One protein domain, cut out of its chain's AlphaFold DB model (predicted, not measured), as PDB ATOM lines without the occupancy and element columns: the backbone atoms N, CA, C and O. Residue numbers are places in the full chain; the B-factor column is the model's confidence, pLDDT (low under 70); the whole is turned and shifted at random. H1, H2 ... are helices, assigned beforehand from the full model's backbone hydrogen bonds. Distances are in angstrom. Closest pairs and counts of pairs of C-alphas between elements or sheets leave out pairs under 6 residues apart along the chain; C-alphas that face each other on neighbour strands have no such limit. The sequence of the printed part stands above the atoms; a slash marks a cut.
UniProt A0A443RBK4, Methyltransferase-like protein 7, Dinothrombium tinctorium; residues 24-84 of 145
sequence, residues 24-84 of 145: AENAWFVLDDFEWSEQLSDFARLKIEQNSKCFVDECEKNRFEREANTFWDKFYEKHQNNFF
ATOM      1  N   ALA A  24     172.004 132.795 158.691       58.31
ATOM      2  CA  ALA A  24     170.877 132.095 159.316       58.31
ATOM      3  C   ALA A  24     170.622 132.447 160.794       58.31
ATOM      4  O   ALA A  24     169.535 132.183 161.281       58.31
ATOM      5  N   GLU A  25     171.601 132.991 161.523       57.62
ATOM      6  CA  GLU A  25     171.531 133.192 162.987       57.62
ATOM      7  C   GLU A  25     172.196 134.518 163.414       57.62
ATOM      8  O   GLU A  25     172.880 134.593 164.436       57.62
ATOM      9  N   ASN A  26     172.110 135.560 162.583       58.53
ATOM     10  CA  ASN A  26     172.639 136.887 162.918       58.53
ATOM     11  C   ASN A  26     171.553 137.762 163.585       58.53
ATOM     12  O   ASN A  26     170.377 137.412 163.598       58.53
ATOM     13  N   ALA A  27     171.904 138.949 164.078       55.41
ATOM     14  CA  ALA A  27     170.949 139.935 164.595       55.41
ATOM     15  C   ALA A  27     169.853 140.348 163.586       55.41
ATOM     16  O   ALA A  27     168.874 140.981 163.980       55.41
ATOM     17  N   TRP A  28     170.007 140.004 162.302       55.69
ATOM     18  CA  TRP A  28     168.996 140.185 161.260       55.69
ATOM     19  C   TRP A  28     168.009 139.017 161.174       55.69
ATOM     20  O   TRP A  28     166.935 139.209 160.627       55.69
ATOM     21  N   PHE A  29     168.283 137.864 161.781       53.28
ATOM     22  CA  PHE A  29     167.313 136.772 161.921       53.28
ATOM     23  C   PHE A  29     166.055 137.232 162.680       53.28
ATOM     24  O   PHE A  29     164.934 136.865 162.360       53.28
ATOM     25  N   VAL A  30     166.217 138.156 163.630       51.22
ATOM     26  CA  VAL A  30     165.099 138.810 164.335       51.22
ATOM     27  C   VAL A  30     164.336 139.783 163.419       51.22
ATOM     28  O   VAL A  30     163.189 140.119 163.696       51.22
ATOM     29  N   LEU A  31     164.957 140.253 162.329       51.88
ATOM     30  CA  LEU A  31     164.271 141.023 161.289       51.88
ATOM     31  C   LEU A  31     163.464 140.129 160.341       51.88
ATOM     32  O   LEU A  31     162.519 140.636 159.745       51.88
ATOM     33  N   ASP A  32     163.764 138.832 160.237       54.59
ATOM     34  CA  ASP A  32     162.872 137.893 159.543       54.59
ATOM     35  C   ASP A  32     161.557 137.706 160.326       54.59
ATOM     36  O   ASP A  32     160.491 137.606 159.722       54.59
ATOM     37  N   ASP A  33     161.609 137.777 161.663       56.72
ATOM     38  CA  ASP A  33     160.427 137.861 162.541       56.72
ATOM     39  C   ASP A  33     159.808 139.278 162.595       56.72
ATOM     40  O   ASP A  33     158.728 139.483 163.160       56.72
ATOM     41  N   PHE A  34     160.483 140.290 162.039       67.62
ATOM     42  CA  PHE A  34     159.957 141.648 161.964       67.62
ATOM     43  C   PHE A  34     159.005 141.764 160.777       67.62
ATOM     44  O   PHE A  34     159.393 142.030 159.638       67.62
ATOM     45  N   GLU A  35     157.716 141.606 161.056       74.06
ATOM     46  CA  GLU A  35     156.689 141.842 160.053       74.06
ATOM     47  C   GLU A  35     156.597 143.335 159.713       74.06
ATOM     48  O   GLU A  35     156.269 144.191 160.543       74.06
ATOM     49  N   TRP A  36     156.852 143.654 158.446       78.25
ATOM     50  CA  TRP A  36     156.602 144.981 157.906       78.25
ATOM     51  C   TRP A  36     155.105 145.275 157.938       78.25
ATOM     52  O   TRP A  36     154.339 144.777 157.112       78.25
ATOM     53  N   SER A  37     154.676 146.135 158.862       86.75
ATOM     54  CA  SER A  37     153.314 146.654 158.802       86.75
ATOM     55  C   SER A  37     153.135 147.509 157.544       86.75
ATOM     56  O   SER A  37     154.076 148.148 157.055       86.75
ATOM     57  N   GLU A  38     151.908 147.563 157.029       90.56
ATOM     58  CA  GLU A  38     151.557 148.428 155.896       90.56
ATOM     59  C   GLU A  38     151.942 149.891 156.184       90.56
ATOM     60  O   GLU A  38     152.566 150.556 155.361       90.56
ATOM     61  N   GLN A  39     151.709 150.348 157.420       90.94
ATOM     62  CA  GLN A  39     152.061 151.693 157.880       90.94
ATOM     63  C   GLN A  39     153.572 151.968 157.842       90.94
ATOM     64  O   GLN A  39     153.993 153.041 157.406       90.94
ATOM     65  N   LEU A  40     154.399 151.022 158.304       88.38
ATOM     66  CA  LEU A  40     155.860 151.155 158.278       88.38
ATOM     67  C   LEU A  40     156.394 151.131 156.847       88.38
ATOM     68  O   LEU A  40     157.277 151.921 156.506       88.38
ATOM     69  N   SER A  41     155.829 150.265 156.008       88.94
ATOM     70  CA  SER A  41     156.187 150.149 154.594       88.94
ATOM     71  C   SER A  41     155.876 151.438 153.837       88.94
ATOM     72  O   SER A  41     156.730 151.966 153.122       88.94
ATOM     73  N   ASP A  42     154.685 152.000 154.044       93.25
ATOM     74  CA  ASP A  42     154.287 153.267 153.436       93.25
ATOM     75  C   ASP A  42     155.132 154.438 153.931       93.25
ATOM     76  O   ASP A  42     155.552 155.281 153.135       93.25
ATOM     77  N   PHE A  43     155.447 154.475 155.227       94.25
ATOM     78  CA  PHE A  43     156.340 155.485 155.780       94.25
ATOM     79  C   PHE A  43     157.748 155.402 155.173       94.25
ATOM     80  O   PHE A  43     158.302 156.425 154.762       94.25
ATOM     81  N   ALA A  44     158.317 154.196 155.071       91.38
ATOM     82  CA  ALA A  44     159.619 153.970 154.450       91.38
ATOM     83  C   ALA A  44     159.611 154.394 152.974       91.38
ATOM     84  O   ALA A  44     160.496 155.136 152.540       91.38
ATOM     85  N   ARG A  45     158.570 154.014 152.223       92.62
ATOM     86  CA  ARG A  45     158.383 154.413 150.823       92.62
ATOM     87  C   ARG A  45     158.318 155.930 150.669       92.62
ATOM     88  O   ARG A  45     159.012 156.484 149.820       92.62
ATOM     89  N   LEU A  46     157.560 156.610 151.525       94.88
ATOM     90  CA  LEU A  46     157.442 158.066 151.511       94.88
ATOM     91  C   LEU A  46     158.780 158.750 151.828       94.88
ATOM     92  O   LEU A  46     159.120 159.757 151.207       94.88
ATOM     93  N   LYS A  47     159.578 158.193 152.746       93.00
ATOM     94  CA  LYS A  47     160.931 158.690 153.040       93.00
ATOM     95  C   LYS A  47     161.898 158.492 151.877       93.00
ATOM     96  O   LYS A  47     162.650 159.415 151.568       93.00
ATOM     97  N   ILE A  48     161.852 157.340 151.211       90.12
ATOM     98  CA  ILE A  48     162.660 157.071 150.014       90.12
ATOM     99  C   ILE A  48     162.279 158.041 148.896       90.12
ATOM    100  O   ILE A  48     163.159 158.646 148.286       90.12
ATOM    101  N   GLU A  49     160.982 158.244 148.665       93.00
ATOM    102  CA  GLU A  49     160.492 159.179 147.653       93.00
ATOM    103  C   GLU A  49     160.931 160.615 147.967       93.00
ATOM    104  O   GLU A  49     161.383 161.328 147.079       93.00
ATOM    105  N   GLN A  50     160.861 161.041 149.233       90.44
ATOM    106  CA  GLN A  50     161.362 162.348 149.666       90.44
ATOM    107  C   GLN A  50     162.867 162.505 149.409       90.44
ATOM    108  O   GLN A  50     163.279 163.531 148.875       90.44
ATOM    109  N   ASN A  51     163.672 161.497 149.753       87.44
ATOM    110  CA  ASN A  51     165.125 161.541 149.579       87.44
ATOM    111  C   ASN A  51     165.544 161.485 148.097       87.44
ATOM    112  O   ASN A  51     166.551 162.063 147.713       87.44
ATOM    113  N   SER A  52     164.745 160.833 147.248       86.62
ATOM    114  CA  SER A  52     165.046 160.647 145.818       86.62
ATOM    115  C   SER A  52     164.601 161.818 144.933       86.62
ATOM    116  O   SER A  52     164.826 161.795 143.726       86.62
ATOM    117  N   LYS A  53     163.946 162.843 145.498       87.12
ATOM    118  CA  LYS A  53     163.465 164.017 144.742       87.12
ATOM    119  C   LYS A  53     164.569 164.992 144.362       87.12
ATOM    120  O   LYS A  53     164.416 165.728 143.390       87.12
ATOM    121  N   CYS A  54     165.646 165.036 145.134       81.19
ATOM    122  CA  CYS A  54     166.736 165.970 144.919       81.19
ATOM    123  C   CYS A  54     168.049 165.229 145.119       81.19
ATOM    124  O   CYS A  54     168.418 164.885 146.239       81.19
ATOM    125  N   PHE A  55     168.732 164.969 144.012       82.94
ATOM    126  CA  PHE A  55     170.111 164.522 144.054       82.94
ATOM    127  C   PHE A  55     171.015 165.748 144.082       82.94
ATOM    128  O   PHE A  55     170.707 166.769 143.465       82.94
ATOM    129  N   VAL A  56     172.135 165.622 144.789       86.38
ATOM    130  CA  VAL A  56     173.253 166.549 144.618       86.38
ATOM    131  C   VAL A  56     173.697 166.508 143.160       86.38
ATOM    132  O   VAL A  56     173.642 165.453 142.518       86.38
ATOM    133  N   ASP A  57     174.106 167.649 142.619       91.25
ATOM    134  CA  ASP A  57     174.626 167.669 141.260       91.25
ATOM    135  C   ASP A  57     175.948 166.886 141.161       91.25
ATOM    136  O   ASP A  57     176.614 166.584 142.156       91.25
ATOM    137  N   GLU A  58     176.337 166.535 139.935       90.50
ATOM    138  CA  GLU A  58     177.524 165.713 139.692       90.50
ATOM    139  C   GLU A  58     178.815 166.394 140.189       90.50
ATOM    140  O   GLU A  58     179.753 165.720 140.615       90.50
ATOM    141  N   CYS A  59     178.885 167.729 140.179       90.75
ATOM    142  CA  CYS A  59     180.041 168.465 140.686       90.75
ATOM    143  C   CYS A  59     180.134 168.346 142.211       90.75
ATOM    144  O   CYS A  59     181.206 168.044 142.743       90.75
ATOM    145  N   GLU A  60     179.013 168.520 142.914       89.81
ATOM    146  CA  GLU A  60     178.933 168.334 144.361       89.81
ATOM    147  C   GLU A  60     179.217 166.894 144.777       89.81
ATOM    148  O   GLU A  60     179.997 166.675 145.705       89.81
ATOM    149  N   LYS A  61     178.665 165.907 144.066       89.19
ATOM    150  CA  LYS A  61     178.948 164.489 144.315       89.19
ATOM    151  C   LYS A  61     180.444 164.193 144.214       89.19
ATOM    152  O   LYS A  61     181.040 163.686 145.163       89.19
ATOM    153  N   ASN A  62     181.073 164.607 143.113       91.81
ATOM    154  CA  ASN A  62     182.514 164.455 142.919       91.81
ATOM    155  C   ASN A  62     183.328 165.202 143.986       91.81
ATOM    156  O   ASN A  62     184.407 164.756 144.376       91.81
ATOM    157  N   ARG A  63     182.839 166.349 144.475       92.75
ATOM    158  CA  ARG A  63     183.465 167.067 145.590       92.75
ATOM    159  C   ARG A  63     183.395 166.255 146.881       92.75
ATOM    160  O   ARG A  63     184.423 166.115 147.533       92.75
ATOM    161  N   PHE A  64     182.234 165.700 147.228       89.06
ATOM    162  CA  PHE A  64     182.075 164.870 148.424       89.06
ATOM    163  C   PHE A  64     182.939 163.610 148.381       89.06
ATOM    164  O   PHE A  64     183.531 163.261 149.397       89.06
ATOM    165  N   GLU A  65     183.068 162.970 147.219       89.06
ATOM    166  CA  GLU A  65     183.939 161.802 147.052       89.06
ATOM    167  C   GLU A  65     185.425 162.170 147.195       89.06
ATOM    168  O   GLU A  65     186.156 161.508 147.931       89.06
ATOM    169  N   ARG A  66     185.877 163.260 146.554       91.12
ATOM    170  CA  ARG A  66     187.282 163.706 146.633       91.12
ATOM    171  C   ARG A  66     187.674 164.240 148.008       91.12
ATOM    172  O   ARG A  66     188.794 164.008 148.450       91.12
ATOM    173  N   GLU A  67     186.781 164.976 148.663       92.00
ATOM    174  CA  GLU A  67     187.030 165.641 149.950       92.00
ATOM    175  C   GLU A  67     186.481 164.838 151.141       92.00
ATOM    176  O   GLU A  67     186.381 165.370 152.248       92.00
ATOM    177  N   ALA A  68     186.126 163.561 150.944       89.06
ATOM    178  CA  ALA A  68     185.523 162.712 151.971       89.06
ATOM    179  C   ALA A  68     186.325 162.724 153.280       89.06
ATOM    180  O   ALA A  68     185.747 162.850 154.358       89.06
ATOM    181  N   ASN A  69     187.659 162.667 153.189       87.12
ATOM    182  CA  ASN A  69     188.548 162.750 154.348       87.12
ATOM    183  C   ASN A  69     188.333 164.047 155.142       87.12
ATOM    184  O   ASN A  69     188.141 164.001 156.347       87.12
ATOM    185  N   THR A  70     188.259 165.187 154.456       88.88
ATOM    186  CA  THR A  70     188.107 166.508 155.075       88.88
ATOM    187  C   THR A  70     186.748 166.642 155.757       88.88
ATOM    188  O   THR A  70     186.633 167.274 156.809       88.88
ATOM    189  N   PHE A  71     185.697 166.059 155.176       89.31
ATOM    190  CA  PHE A  71     184.378 166.031 155.806       89.31
ATOM    191  C   PHE A  71     184.354 165.157 157.056       89.31
ATOM    192  O   PHE A  71     183.796 165.580 158.070       89.31
ATOM    193  N   TRP A  72     184.985 163.982 157.006       87.38
ATOM    194  CA  TRP A  72     185.123 163.120 158.177       87.38
ATOM    195  C   TRP A  72     185.977 163.771 159.269       87.38
ATOM    196  O   TRP A  72     185.573 163.749 160.429       87.38
ATOM    197  N   ASP A  73     187.075 164.437 158.913       86.81
ATOM    198  CA  ASP A  73     187.926 165.168 159.857       86.81
ATOM    199  C   ASP A  73     187.131 166.268 160.574       86.81
ATOM    200  O   ASP A  73     187.088 166.300 161.803       86.81
ATOM    201  N   LYS A  74     186.399 167.106 159.826       89.88
ATOM    202  CA  LYS A  74     185.517 168.145 160.397       89.88
ATOM    203  C   LYS A  74     184.416 167.561 161.277       89.88
ATOM    204  O   LYS A  74     184.033 168.152 162.287       89.88
ATOM    205  N   PHE A  75     183.864 166.417 160.881       87.81
ATOM    206  CA  PHE A  75     182.843 165.731 161.661       87.81
ATOM    207  C   PHE A  75     183.398 165.290 163.018       87.81
ATOM    208  O   PHE A  75     182.793 165.587 164.049       87.81
ATOM    209  N   TYR A  76     184.562 164.638 163.034       83.56
ATOM    210  CA  TYR A  76     185.195 164.194 164.273       83.56
ATOM    211  C   TYR A  76     185.747 165.355 165.105       83.56
ATOM    212  O   TYR A  76     185.675 165.293 166.329       83.56
ATOM    213  N   GLU A  77     186.192 166.450 164.486       87.44
ATOM    214  CA  GLU A  77     186.553 167.687 165.193       87.44
ATOM    215  C   GLU A  77     185.353 168.249 165.973       87.44
ATOM    216  O   GLU A  77     185.468 168.611 167.146       87.44
ATOM    217  N   LYS A  78     184.172 168.263 165.343       87.25
ATOM    218  CA  LYS A  78     182.946 168.803 165.939       87.25
ATOM    219  C   LYS A  78     182.309 167.875 166.974       87.25
ATOM    220  O   LYS A  78     181.792 168.353 167.982       87.25
ATOM    221  N   HIS A  79     182.266 166.572 166.702       83.62
ATOM    222  CA  HIS A  79     181.493 165.609 167.493       83.62
ATOM    223  C   HIS A  79     182.340 164.738 168.431       83.62
ATOM    224  O   HIS A  79     181.783 164.120 169.344       83.62
ATOM    225  N   GLN A  80     183.662 164.721 168.248       79.88
ATOM    226  CA  GLN A  80     184.620 163.965 169.056       79.88
ATOM    227  C   GLN A  80     184.166 162.504 169.250       79.88
ATOM    228  O   GLN A  80     183.744 161.842 168.301       79.88
ATOM    229  N   ASN A  81     184.223 161.995 170.481       70.88
ATOM    230  CA  ASN A  81     183.816 160.643 170.857       70.88
ATOM    231  C   ASN A  81     182.328 160.521 171.241       70.88
ATOM    232  O   ASN A  81     181.906 159.467 171.702       70.88
ATOM    233  N   ASN A  82     181.516 161.568 171.064       76.62
ATOM    234  CA  ASN A  82     180.152 161.599 171.608       76.62
ATOM    235  C   ASN A  82     179.076 161.105 170.635       76.62
ATOM    236  O   ASN A  82     177.923 160.930 171.030       76.62
ATOM    237  N   PHE A  83     179.415 160.919 169.357       79.69
ATOM    238  CA  PHE A  83     178.420 160.566 168.343       79.69
ATOM    239  C   PHE A  83     178.091 159.072 168.323       79.69
ATOM    240  O   PHE A  83     176.924 158.685 168.281       79.69
ATOM    241  N   PHE A  84     179.118 158.226 168.355       80.75
ATOM    242  CA  PHE A  84     178.957 156.778 168.336       80.75
ATOM    243  C   PHE A  84     179.154 156.224 169.747       80.75
ATOM    244  O   PHE A  84     180.013 156.690 170.487       80.75
TER     245      PHE A  84
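Overview. This is residues 24 to 84 of the 145 residues of the protein "Methyltransferase-like protein 7" of Dinothrombium tinctorium (UniProt A0A443RBK4). What shape do these coordinates make? They make a wide, open U with no packed core: the longest helix, H2, lies along the base, the short helix H1 stands at one end, and H3 followed by H4 makes the arm at the other end. What is it built of? The printed part has 61 residues with four named helices, H1, H2, H3 and H4 in that order, and no named strand, and its class is all helix. How spread out is it? The whole is extended, with a radius of gyration of the C-alphas of 17.9 A and spans of 40 by 32 by 22 A.

Arrangement. What does the longest helix touch? H2, residues 38 to 51, touches no helix; it is apart from H1, residues 29 to 32, from H3, residues 58 to 66, and from H4, residues 68 to 79. Which two helices come nearest to touching? H3 and H4 are close but not clearly touching, with 1 pair of C-alphas within 8 A, those of Phe 64 and Phe 71 at 7.8 A. Their lines stand at 71 degrees, only just about perpendicular. Where is H1? H1 is apart from H3 and from H4 too. Are the helix backbones well formed? In H2, H3 and H4 every O i to N i+4 pair is within hydrogen-bond range, while H1 with 4 residues is too short for such a pair; its 1 pair of O i and N i+3 is within range.

Along the chain. Where does the longest helix run? H2 runs 19.9 A from C-alpha 38 at (151.557, 148.428, 155.896) to C-alpha 51 at (165.125, 161.541, 149.579). How long are the two helices after it? H3 measures 12.1 A from first to last C-alpha and H4 16.3 A, ending with C-alpha 79 at (181.493, 165.609, 167.493). What of the first helix? H1, from Phe 29 to Asp 32, measures 5.2 A.

Size, cuts and confidence. How far does it reach? The two C-alphas farthest apart are those of Glu 25 and Cys 59, at 42.6 A. Are there cuts or long links? The printed part has no cut and no long link: H1 to H2 and H3 to H4 are tight links, and H2 to H3, with 6 residues between them, is a short one. Which long stretch stands free? Residues 33 to 55, of which 38 to 51 belong to H2, stand free. Where is confidence low? The mean pLDDT of the printed part is 81.9, and residues 24 to 34 are under 70 in this predicted model.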